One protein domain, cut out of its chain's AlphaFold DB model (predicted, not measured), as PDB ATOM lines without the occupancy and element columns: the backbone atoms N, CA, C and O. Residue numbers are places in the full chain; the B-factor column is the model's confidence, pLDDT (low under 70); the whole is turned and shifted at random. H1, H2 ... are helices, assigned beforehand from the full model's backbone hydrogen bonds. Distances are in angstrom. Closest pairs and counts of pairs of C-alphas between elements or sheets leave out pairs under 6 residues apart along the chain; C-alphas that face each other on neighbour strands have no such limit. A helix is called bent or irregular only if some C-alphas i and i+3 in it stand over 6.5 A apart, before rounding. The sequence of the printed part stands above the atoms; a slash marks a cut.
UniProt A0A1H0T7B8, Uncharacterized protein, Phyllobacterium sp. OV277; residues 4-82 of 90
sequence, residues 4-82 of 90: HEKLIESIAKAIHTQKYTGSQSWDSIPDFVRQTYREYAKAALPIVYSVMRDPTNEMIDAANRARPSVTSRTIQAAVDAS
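This is residues 4 to 82 of the 90 residues of an uncharacterized protein of Phyllobacterium sp. OV277 (UniProt A0A1H0T7B8). Two helices, H1 and H2, cross as an X and are joined by a long loop, and from the far end of H2 a thin tail sticks out, with the two short helices H3 and H4 strung along it one after the other. Residues 51 to 57 and 59 to 82 stand free, and this tail, not the crossed pair, makes the length. The printed part has 79 residues with four named helices, in the order H1, H2, H3, H4, and no named strand; its class is all helix. It is extended, with a radius of gyration of the C-alphas of 23.0 A, and the C-alphas span 75 by 22 by 13 A.

Begin with the longest helix, H2, residues 31 to 52. It is irregular, but only just: C-alphas 43 and 46 are 6.7 A apart, and near residue 46 it has a kink of 36 degrees. Look next at H1, residues 4 to 19, which H2 touches with residues 34 to 42 alone. Their closest C-alphas are those of Ala 12 and Tyr 37, 4.9 A apart, and their lines are about perpendicular, at 81 degrees. Walk outward to H3, residues 55 to 66, which is apart from H1 and H2. Farther on comes H4, residues 72 to 80, which is apart from H1, H2 and H3. In H1, H3 and H4 every O i to N i+4 pair is within hydrogen-bond range; in H2 16 of 18 are.

Find C-alpha 31 at (262.920, 457.673, 245.059); from there H2 runs 30.1 A to C-alpha 52 at (283.817, 479.068, 248.413). Go back to C-alpha 4 at (271.829, 469.466, 256.975), where H1 begins; its 16 residues measure 22.5 A from first to last C-alpha. Past H2, the 12 residues of H3 measure 16.1 A. The 9 residues of H4 measure 12.1 A and end at C-alpha 80, at (305.284, 485.717, 288.506).

The two C-alphas farthest apart are those of Ser 23 and Ser 82, at 74.7 A. Leave out the stretches that stand free, residues 18 to 23 among them, and you find a body of 42 residues spanning 41 by 16 by 14 A. The link from H1 to H2, with 11 residues, is long; those from H2 to H3 and from H3 to H4 are tight. The printed part has no cut. The mean pLDDT of the printed part is 78.5; look for values under 70 at residue 21 and residues 52 to 73.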
ATOM      1  N   HIS A   4     270.839 470.037 257.886       84.12
ATOM      2  CA  HIS A   4     271.829 469.466 256.975       84.12
ATOM      3  C   HIS A   4     271.178 468.620 255.865       84.12
ATOM      4  O   HIS A   4     271.521 468.747 254.695       84.12
ATOM      5  N   GLU A   5     270.162 467.831 256.199       89.38
ATOM      6  CA  GLU A   5     269.355 467.055 255.258       89.38
ATOM      7  C   GLU A   5     268.568 467.968 254.318       89.38
ATOM      8  O   GLU A   5     268.474 467.681 253.128       89.38
ATOM      9  N   LYS A   6     268.033 469.092 254.822       90.50
ATOM     10  CA  LYS A   6     267.371 470.101 253.976       90.50
ATOM     11  C   LYS A   6     268.339 470.702 252.962       90.50
ATOM     12  O   LYS A   6     267.967 470.855 251.805       90.50
ATOM     13  N   LEU A   7     269.574 470.994 253.375       88.25
ATOM     14  CA  LEU A   7     270.619 471.485 252.476       88.25
ATOM     15  C   LEU A   7     270.953 470.459 251.383       88.25
ATOM     16  O   LEU A   7     270.993 470.816 250.207       88.25
ATOM     17  N   ILE A   8     271.142 469.190 251.758       92.56
ATOM     18  CA  ILE A   8     271.394 468.099 250.804       92.56
ATOM     19  C   ILE A   8     270.243 467.993 249.797       92.56
ATOM     20  O   ILE A   8     270.491 467.923 248.596       92.56
ATOM     21  N   GLU A   9     268.992 468.030 250.262       91.50
ATOM     22  CA  GLU A   9     267.806 467.976 249.401       91.50
ATOM     23  C   GLU A   9     267.743 469.169 248.434       91.50
ATOM     24  O   GLU A   9     267.479 468.994 247.247       91.50
ATOM     25  N   SER A  10     268.023 470.384 248.912       89.81
ATOM     26  CA  SER A  10     268.045 471.589 248.076       89.81
ATOM     27  C   SER A  10     269.119 471.529 246.990       89.81
ATOM     28  O   SER A  10     268.858 471.906 245.849       89.81
ATOM     29  N   ILE A  11     270.311 471.025 247.313       90.00
ATOM     30  CA  ILE A  11     271.391 470.869 246.332       90.00
ATOM     31  C   ILE A  11     271.058 469.757 245.341       90.00
ATOM     32  O   ILE A  11     271.252 469.937 244.144       90.00
ATOM     33  N   ALA A  12     270.499 468.640 245.804       91.75
ATOM     34  CA  ALA A  12     270.060 467.553 244.935       91.75
ATOM     35  C   ALA A  12     269.020 468.040 243.905       91.75
ATOM     36  O   ALA A  12     269.155 467.760 242.713       91.75
ATOM     37  N   LYS A  13     268.049 468.855 244.347       91.38
ATOM     38  CA  LYS A  13     267.087 469.544 243.474       91.38
ATOM     39  C   LYS A  13     267.776 470.460 242.463       91.38
ATOM     40  O   LYS A  13     267.455 470.401 241.281       91.38
ATOM     41  N   ALA A  14     268.738 471.270 242.904       88.38
ATOM     42  CA  ALA A  14     269.477 472.170 242.020       88.38
ATOM     43  C   ALA A  14     270.278 471.408 240.948       88.38
ATOM     44  O   ALA A  14     270.232 471.772 239.773       88.38
ATOM     45  N   ILE A  15     270.954 470.314 241.327       88.50
ATOM     46  CA  ILE A  15     271.682 469.441 240.393       88.50
ATOM     47  C   ILE A  15     270.717 468.855 239.360       88.50
ATOM     48  O   ILE A  15     271.016 468.886 238.166       88.50
ATOM     49  N   HIS A  16     269.555 468.359 239.799       88.88
ATOM     50  CA  HIS A  16     268.521 467.861 238.896       88.88
ATOM     51  C   HIS A  16     268.075 468.944 237.910       88.88
ATOM     52  O   HIS A  16     268.130 468.718 236.708       88.88
ATOM     53  N   THR A  17     267.703 470.138 238.382       87.00
ATOM     54  CA  THR A  17     267.285 471.250 237.510       87.00
ATOM     55  C   THR A  17     268.363 471.659 236.504       87.00
ATOM     56  O   THR A  17     268.036 472.016 235.379       87.00
ATOM     57  N   GLN A  18     269.644 471.607 236.879       83.50
ATOM     58  CA  GLN A  18     270.736 472.008 235.990       83.50
ATOM     59  C   GLN A  18     271.104 470.935 234.955       83.50
ATOM     60  O   GLN A  18     271.501 471.266 233.839       83.50
ATOM     61  N   LYS A  19     271.061 469.652 235.333       77.88
ATOM     62  CA  LYS A  19     271.531 468.541 234.489       77.88
ATOM     63  C   LYS A  19     270.425 467.891 233.672       77.88
ATOM     64  O   LYS A  19     270.710 467.325 232.619       77.88
ATOM     65  N   TYR A  20     269.191 467.934 234.157       75.25
ATOM     66  CA  TYR A  20     268.074 467.279 233.506       75.25
ATOM     67  C   TYR A  20     267.444 468.207 232.467       75.25
ATOM     68  O   TYR A  20     266.914 469.263 232.793       75.25
ATOM     69  N   THR A  21     267.498 467.798 231.200       65.12
ATOM     70  CA  THR A  21     266.921 468.528 230.058       65.12
ATOM     71  C   THR A  21     265.482 468.113 229.738       65.12
ATOM     72  O   THR A  21     264.898 468.609 228.779       65.12
ATOM     73  N   GLY A  22     264.910 467.186 230.512       71.62
ATOM     74  CA  GLY A  22     263.519 466.764 230.367       71.62
ATOM     75  C   GLY A  22     262.545 467.623 231.181       71.62
ATOM     76  O   GLY A  22     262.927 468.537 231.903       71.62
ATOM     77  N   SER A  23     261.260 467.285 231.093       70.94
ATOM     78  CA  SER A  23     260.150 468.014 231.726       70.94
ATOM     79  C   SER A  23     259.639 467.398 233.037       70.94
ATOM     80  O   SER A  23     258.699 467.918 233.636       70.94
ATOM     81  N   GLN A  24     260.228 466.290 233.497       78.88
ATOM     82  CA  GLN A  24     259.862 465.669 234.771       78.88
ATOM     83  C   GLN A  24     260.192 466.578 235.960       78.88
ATOM     84  O   GLN A  24     261.307 467.074 236.114       78.88
ATOM     85  N   SER A  25     259.198 466.765 236.826       84.25
ATOM     86  CA  SER A  25     259.355 467.482 238.088       84.25
ATOM     87  C   SER A  25     260.088 466.617 239.121       84.25
ATOM     88  O   SER A  25     259.956 465.390 239.126       84.25
ATOM     89  N   TRP A  26     260.814 467.251 240.044       86.50
ATOM     90  CA  TRP A  26     261.520 466.558 241.130       86.50
ATOM     91  C   TRP A  26     260.614 465.630 241.960       86.50
ATOM     92  O   TRP A  26     261.016 464.548 242.391       86.50
ATOM     93  N   ASP A  27     259.367 466.035 242.184       87.75
ATOM     94  CA  ASP A  27     258.440 465.254 243.003       87.75
ATOM     95  C   ASP A  27     257.908 464.024 242.247       87.75
ATOM     96  O   ASP A  27     257.544 463.027 242.869       87.75
ATOM     97  N   SER A  28     257.962 464.054 240.911       88.62
ATOM     98  CA  SER A  28     257.527 462.960 240.034       88.62
ATOM     99  C   SER A  28     258.596 461.907 239.729       88.62
ATOM    100  O   SER A  28     258.260 460.862 239.171       88.62
ATOM    101  N   ILE A  29     259.868 462.143 240.075       88.94
ATOM    102  CA  ILE A  29     260.923 461.149 239.834       88.94
ATOM    103  C   ILE A  29     260.940 460.061 240.924       88.94
ATOM    104  O   ILE A  29     260.669 460.356 242.091       88.94
ATOM    105  N   PRO A  30     261.280 458.804 240.579       92.00
ATOM    106  CA  PRO A  30     261.354 457.718 241.552       92.00
ATOM    107  C   PRO A  30     262.353 457.990 242.684       92.00
ATOM    108  O   PRO A  30     263.403 458.604 242.476       92.00
ATOM    109  N   ASP A  31     262.082 457.447 243.873       89.94
ATOM    110  CA  ASP A  31     262.920 457.673 245.059       89.94
ATOM    111  C   ASP A  31     264.372 457.224 244.891       89.94
ATOM    112  O   ASP A  31     265.276 457.905 245.373       89.94
ATOM    113  N   PHE A  32     264.622 456.128 244.168       91.50
ATOM    114  CA  PHE A  32     265.993 455.675 243.917       91.50
ATOM    115  C   PHE A  32     266.788 456.699 243.090       91.50
ATOM    116  O   PHE A  32     267.975 456.896 243.332       91.50
ATOM    117  N   VAL A  33     266.132 457.406 242.163       89.81
ATOM    118  CA  VAL A  33     266.759 458.470 241.364       89.81
ATOM    119  C   VAL A  33     267.028 459.690 242.242       89.81
ATOM    120  O   VAL A  33     268.128 460.243 242.201       89.81
ATOM    121  N   ARG A  34     266.065 460.083 243.092       91.69
ATOM    122  CA  ARG A  34     266.269 461.154 244.086       91.69
ATOM    123  C   ARG A  34     267.444 460.844 245.005       91.69
ATOM    124  O   ARG A  34     268.244 461.734 245.290       91.69
ATOM    125  N   GLN A  35     267.582 459.588 245.430       92.94
ATOM    126  CA  GLN A  35     268.695 459.161 246.267       92.94
ATOM    127  C   GLN A  35     270.040 459.350 245.562       92.94
ATOM    128  O   GLN A  35     270.956 459.894 246.171       92.94
ATOM    129  N   THR A  36     270.147 459.005 244.280       92.19
ATOM    130  CA  THR A  36     271.367 459.243 243.496       92.19
ATOM    131  C   THR A  36     271.749 460.728 243.471       92.19
ATOM    132  O   THR A  36     272.902 461.073 243.720       92.19
ATOM    133  N   TYR A  37     270.785 461.632 243.262       92.25
ATOM    134  CA  TYR A  37     271.046 463.076 243.323       92.25
ATOM    135  C   TYR A  37     271.467 463.556 244.720       92.25
ATOM    136  O   TYR A  37     272.327 464.430 244.825       92.25
ATOM    137  N   ARG A  38     270.915 462.978 245.794       93.69
ATOM    138  CA  ARG A  38     271.355 463.269 247.172       93.69
ATOM    139  C   ARG A  38     272.783 462.805 247.427       93.69
ATOM    140  O   ARG A  38     273.532 463.528 248.076       93.69
ATOM    141  N   GLU A  39     273.175 461.640 246.920       93.94
ATOM    142  CA  GLU A  39     274.559 461.166 247.036       93.94
ATOM    143  C   GLU A  39     275.527 462.080 246.273       93.94
ATOM    144  O   GLU A  39     276.559 462.472 246.819       93.94
ATOM    145  N   TYR A  40     275.158 462.541 245.072       90.44
ATOM    146  CA  TYR A  40     275.940 463.567 244.373       90.44
ATOM    147  C   TYR A  40     276.029 464.877 245.161       90.44
ATOM    148  O   TYR A  40     277.108 465.457 245.262       90.44
ATOM    149  N   ALA A  41     274.928 465.330 245.766       91.19
ATOM    150  CA  ALA A  41     274.924 466.524 246.607       91.19
ATOM    151  C   ALA A  41     275.845 466.382 247.831       91.19
ATOM    152  O   ALA A  41     276.610 467.300 248.129       91.19
ATOM    153  N   LYS A  42     275.831 465.225 248.506       92.44
ATOM    154  CA  LYS A  42     276.736 464.925 249.630       92.44
ATOM    155  C   LYS A  42     278.204 464.955 249.210       92.44
ATOM    156  O   LYS A  42     279.022 465.495 249.946       92.44
ATOM    157  N   ALA A  43     278.533 464.408 248.040       89.38
ATOM    158  CA  ALA A  43     279.897 464.416 247.518       89.38
ATOM    159  C   ALA A  43     280.358 465.822 247.085       89.38
ATOM    160  O   ALA A  43     281.519 466.179 247.273       89.38
ATOM    161  N   ALA A  44     279.453 466.634 246.530       85.69
ATOM    162  CA  ALA A  44     279.764 467.980 246.052       85.69
ATOM    163  C   ALA A  44     279.922 469.003 247.186       85.69
ATOM    164  O   ALA A  44     280.750 469.907 247.085       85.69
ATOM    165  N   LEU A  45     279.147 468.871 248.266       85.12
ATOM    166  CA  LEU A  45     279.109 469.824 249.379       85.12
ATOM    167  C   LEU A  45     280.498 470.168 249.952       85.12
ATOM    168  O   LEU A  45     280.810 471.357 250.021       85.12
ATOM    169  N   PRO A  46     281.359 469.197 250.315       83.44
ATOM    170  CA  PRO A  46     282.704 469.489 250.810       83.44
ATOM    171  C   PRO A  46     283.562 470.288 249.821       83.44
ATOM    172  O   PRO A  46     284.309 471.166 250.240       83.44
ATOM    173  N   ILE A  47     283.426 470.017 248.518       81.50
ATOM    174  CA  ILE A  47     284.188 470.685 247.453       81.50
ATOM    175  C   ILE A  47     283.695 472.122 247.268       81.50
ATOM    176  O   ILE A  47     284.487 473.053 247.163       81.50
ATOM    177  N   VAL A  48     282.378 472.332 247.264       76.81
ATOM    178  CA  VAL A  48     281.806 473.685 247.201       76.81
ATOM    179  C   VAL A  48     282.231 474.486 248.424       76.81
ATOM    180  O   VAL A  48     282.635 475.637 248.286       76.81
ATOM    181  N   TYR A  49     282.209 473.873 249.610       75.44
ATOM    182  CA  TYR A  49     282.727 474.511 250.812       75.44
ATOM    183  C   TYR A  49     284.209 474.841 250.694       75.44
ATOM    184  O   TYR A  49     284.566 475.938 251.093       75.44
ATOM    185  N   SER A  50     285.057 473.968 250.140       71.19
ATOM    186  CA  SER A  50     286.484 474.273 249.978       71.19
ATOM    187  C   SER A  50     286.740 475.377 248.953       71.19
ATOM    188  O   SER A  50     287.627 476.191 249.155       71.19
ATOM    189  N   VAL A  51     285.965 475.426 247.865       71.69
ATOM    190  CA  VAL A  51     286.123 476.441 246.811       71.69
ATOM    191  C   VAL A  51     285.573 477.799 247.245       71.69
ATOM    192  O   VAL A  51     286.163 478.826 246.932       71.69
ATOM    193  N   MET A  52     284.441 477.823 247.955       67.69
ATOM    194  CA  MET A  52     283.817 479.068 248.413       67.69
ATOM    195  C   MET A  52     284.329 479.546 249.773       67.69
ATOM    196  O   MET A  52     283.948 480.634 250.210       67.69
ATOM    197  N   ARG A  53     285.166 478.763 250.470       64.81
ATOM    198  CA  ARG A  53     285.829 479.245 251.683       64.81
ATOM    199  C   ARG A  53     286.809 480.331 251.271       64.81
ATOM    200  O   ARG A  53     287.778 480.070 250.569       64.81
ATOM    201  N   ASP A  54     286.545 481.548 251.724       64.06
ATOM    202  CA  ASP A  54     287.501 482.638 251.612       64.06
ATOM    203  C   ASP A  54     288.823 482.208 252.290       64.06
ATOM    204  O   ASP A  54     288.783 481.789 253.454       64.06
ATOM    205  N   PRO A  55     289.984 482.290 251.616       61.22
ATOM    206  CA  PRO A  55     291.283 481.978 252.221       61.22
ATOM    207  C   PRO A  55     291.554 482.798 253.494       61.22
ATOM    208  O   PRO A  55     292.253 482.342 254.400       61.22
ATOM    209  N   THR A  56     290.928 483.966 253.630       57.03
ATOM    210  CA  THR A  56     290.954 484.781 254.850       57.03
ATOM    211  C   THR A  56     290.334 484.045 256.043       57.03
ATOM    212  O   THR A  56     290.854 484.123 257.155       57.03
ATOM    213  N   ASN A  57     289.274 483.258 255.827       63.94
ATOM    214  CA  ASN A  57     288.672 482.437 256.879       63.94
ATOM    215  C   ASN A  57     289.575 481.263 257.278       63.94
ATOM    216  O   ASN A  57     289.616 480.913 258.454       63.94
ATOM    217  N   GLU A  58     290.343 480.684 256.347       64.62
ATOM    218  CA  GLU A  58     291.351 479.671 256.694       64.62
ATOM    219  C   GLU A  58     292.485 480.262 257.530       64.62
ATOM    220  O   GLU A  58     292.907 479.646 258.508       64.62
ATOM    221  N   MET A  59     292.941 481.474 257.197       59.94
ATOM    222  CA  MET A  59     293.932 482.191 257.999       59.94
ATOM    223  C   MET A  59     293.405 482.520 259.398       59.94
ATOM    224  O   MET A  59     294.136 482.351 260.371       59.94
ATOM    225  N   ILE A  60     292.145 482.947 259.522       61.50
ATOM    226  CA  ILE A  60     291.506 483.218 260.816       61.50
ATOM    227  C   ILE A  60     291.355 481.926 261.629       61.50
ATOM    228  O   ILE A  60     291.702 481.910 262.807       61.50
ATOM    229  N   ASP A  61     290.911 480.824 261.021       68.75
ATOM    230  CA  ASP A  61     290.787 479.526 261.695       68.75
ATOM    231  C   ASP A  61     292.155 478.956 262.098       68.75
ATOM    232  O   ASP A  61     292.306 478.406 263.192       68.75
ATOM    233  N   ALA A  62     293.173 479.111 261.248       67.62
ATOM    234  CA  ALA A  62     294.546 478.730 261.553       67.62
ATOM    235  C   ALA A  62     295.124 479.593 262.680       67.62
ATOM    236  O   ALA A  62     295.726 479.049 263.603       67.62
ATOM    237  N   ALA A  63     294.886 480.906 262.665       61.53
ATOM    238  CA  ALA A  63     295.277 481.811 263.740       61.53
ATOM    239  C   ALA A  63     294.553 481.478 265.053       61.53
ATOM    240  O   ALA A  63     295.174 481.469 266.112       61.53
ATOM    241  N   ASN A  64     293.264 481.137 264.997       67.25
ATOM    242  CA  ASN A  64     292.488 480.709 266.161       67.25
ATOM    243  C   ASN A  64     292.966 479.358 266.712       67.25
ATOM    244  O   ASN A  64     293.010 479.186 267.925       67.25
ATOM    245  N   ARG A  65     293.373 478.421 265.848       67.31
ATOM    246  CA  ARG A  65     293.965 477.135 266.256       67.31
ATOM    247  C   ARG A  65     295.383 477.296 266.812       67.31
ATOM    248  O   ARG A  65     295.766 476.564 267.716       67.31
ATOM    249  N   ALA A  66     296.154 478.232 266.263       66.56
ATOM    250  CA  ALA A  66     297.519 478.524 266.687       66.56
ATOM    251  C   ALA A  66     297.582 479.413 267.935       66.56
ATOM    252  O   ALA A  66     298.639 479.484 268.560       66.56
ATOM    253  N   ARG A  67     296.483 480.086 268.316       62.75
ATOM    254  CA  ARG A  67     296.413 480.843 269.569       62.75
ATOM    255  C   ARG A  67     296.653 479.881 270.734       62.75
ATOM    256  O   ARG A  67     295.819 479.007 270.975       62.75
ATOM    257  N   PRO A  68     297.754 480.043 271.488       62.66
ATOM    258  CA  PRO A  68     297.959 479.266 272.698       62.66
ATOM    259  C   PRO A  68     296.783 479.546 273.630       62.66
ATOM    260  O   PRO A  68     296.457 480.713 273.866       62.66
ATOM    261  N   SER A  69     296.125 478.506 274.152       64.38
ATOM    262  CA  SER A  69     295.097 478.722 275.167       64.38
ATOM    263  C   SER A  69     295.775 479.380 276.364       64.38
ATOM    264  O   SER A  69     296.597 478.758 277.043       64.38
ATOM    265  N   VAL A  70     295.471 480.650 276.601       60.75
ATOM    266  CA  VAL A  70     295.978 481.371 277.761       60.75
ATOM    267  C   VAL A  70     295.223 480.823 278.968       60.75
ATOM    268  O   VAL A  70     294.110 481.238 279.270       60.75
ATOM    269  N   THR A  71     295.788 479.798 279.604       68.56
ATOM    270  CA  THR A  71     295.222 479.221 280.826       68.56
ATOM    271  C   THR A  71     295.576 480.103 282.017       68.56
ATOM    272  O   THR A  71     296.593 480.799 281.991       68.56
ATOM    273  N   SER A  72     294.803 480.032 283.102       67.88
ATOM    274  CA  SER A  72     295.108 480.772 284.335       67.88
ATOM    275  C   SER A  72     296.531 480.506 284.845       67.88
ATOM    276  O   SER A  72     297.163 481.404 285.389       67.88
ATOM    277  N   ARG A  73     297.080 479.306 284.594       67.75
ATOM    278  CA  ARG A  73     298.476 478.958 284.906       67.75
ATOM    279  C   ARG A  73     299.479 479.739 284.052       67.75
ATOM    280  O   ARG A  73     300.495 480.179 284.574       67.75
ATOM    281  N   THR A  74     299.203 479.923 282.761       71.88
ATOM    282  CA  THR A  74     300.058 480.701 281.851       71.88
ATOM    283  C   THR A  74     300.048 482.187 282.220       71.88
ATOM    284  O   THR A  74     301.086 482.837 282.159       71.88
ATOM    285  N   ILE A  75     298.895 482.707 282.660       71.56
ATOM    286  CA  ILE A  75     298.769 484.081 283.172       71.56
ATOM    287  C   ILE A  75     299.549 484.225 284.481       71.56
ATOM    288  O   ILE A  75     300.350 485.143 284.599       71.56
ATOM    289  N   GLN A  76     299.380 483.297 285.429       70.06
ATOM    290  CA  GLN A  76     300.091 483.354 286.707       70.06
ATOM    291  C   GLN A  76     301.610 483.265 286.517       70.06
ATOM    292  O   GLN A  76     302.328 484.075 287.080       70.06
ATOM    293  N   ALA A  77     302.098 482.380 285.643       73.44
ATOM    294  CA  ALA A  77     303.524 482.293 285.326       73.44
ATOM    295  C   ALA A  77     304.077 483.589 284.698       73.44
ATOM    296  O   ALA A  77     305.202 483.982 284.994       73.44
ATOM    297  N   ALA A  78     303.292 484.272 283.857       72.56
ATOM    298  CA  ALA A  78     303.675 485.565 283.285       72.56
ATOM    299  C   ALA A  78     303.658 486.699 284.327       72.56
ATOM    300  O   ALA A  78     304.510 487.583 284.285       72.56
ATOM    301  N   VAL A  79     302.711 486.667 285.270       75.62
ATOM    302  CA  VAL A  79     302.659 487.595 286.410       75.62
ATOM    303  C   VAL A  79     303.843 487.355 287.346       75.62
ATOM    304  O   VAL A  79     304.496 488.312 287.746       75.62
ATOM    305  N   ASP A  80     304.177 486.097 287.629       74.69
ATOM    306  CA  ASP A  80     305.284 485.717 288.506       74.69
ATOM    307  C   ASP A  80     306.648 486.083 287.907       74.69
ATOM    308  O   ASP A  80     307.520 486.566 288.624       74.69
ATOM    309  N   ALA A  81     306.807 485.930 286.588       72.69
ATOM    310  CA  ALA A  81     308.008 486.321 285.850       72.69
ATOM    311  C   ALA A  81     308.087 487.827 285.533       72.69
ATOM    312  O   ALA A  81     309.077 488.281 284.955       72.69
ATOM    313  N   SER A  82     307.053 488.611 285.863       71.25
ATOM    314  CA  SER A  82     307.046 490.046 285.589       71.25
ATOM    315  C   SER A  82     308.032 490.771 286.513       71.25
ATOM    316  O   SER A  82     307.906 490.667 287.734       71.25
TER     317      SER A  82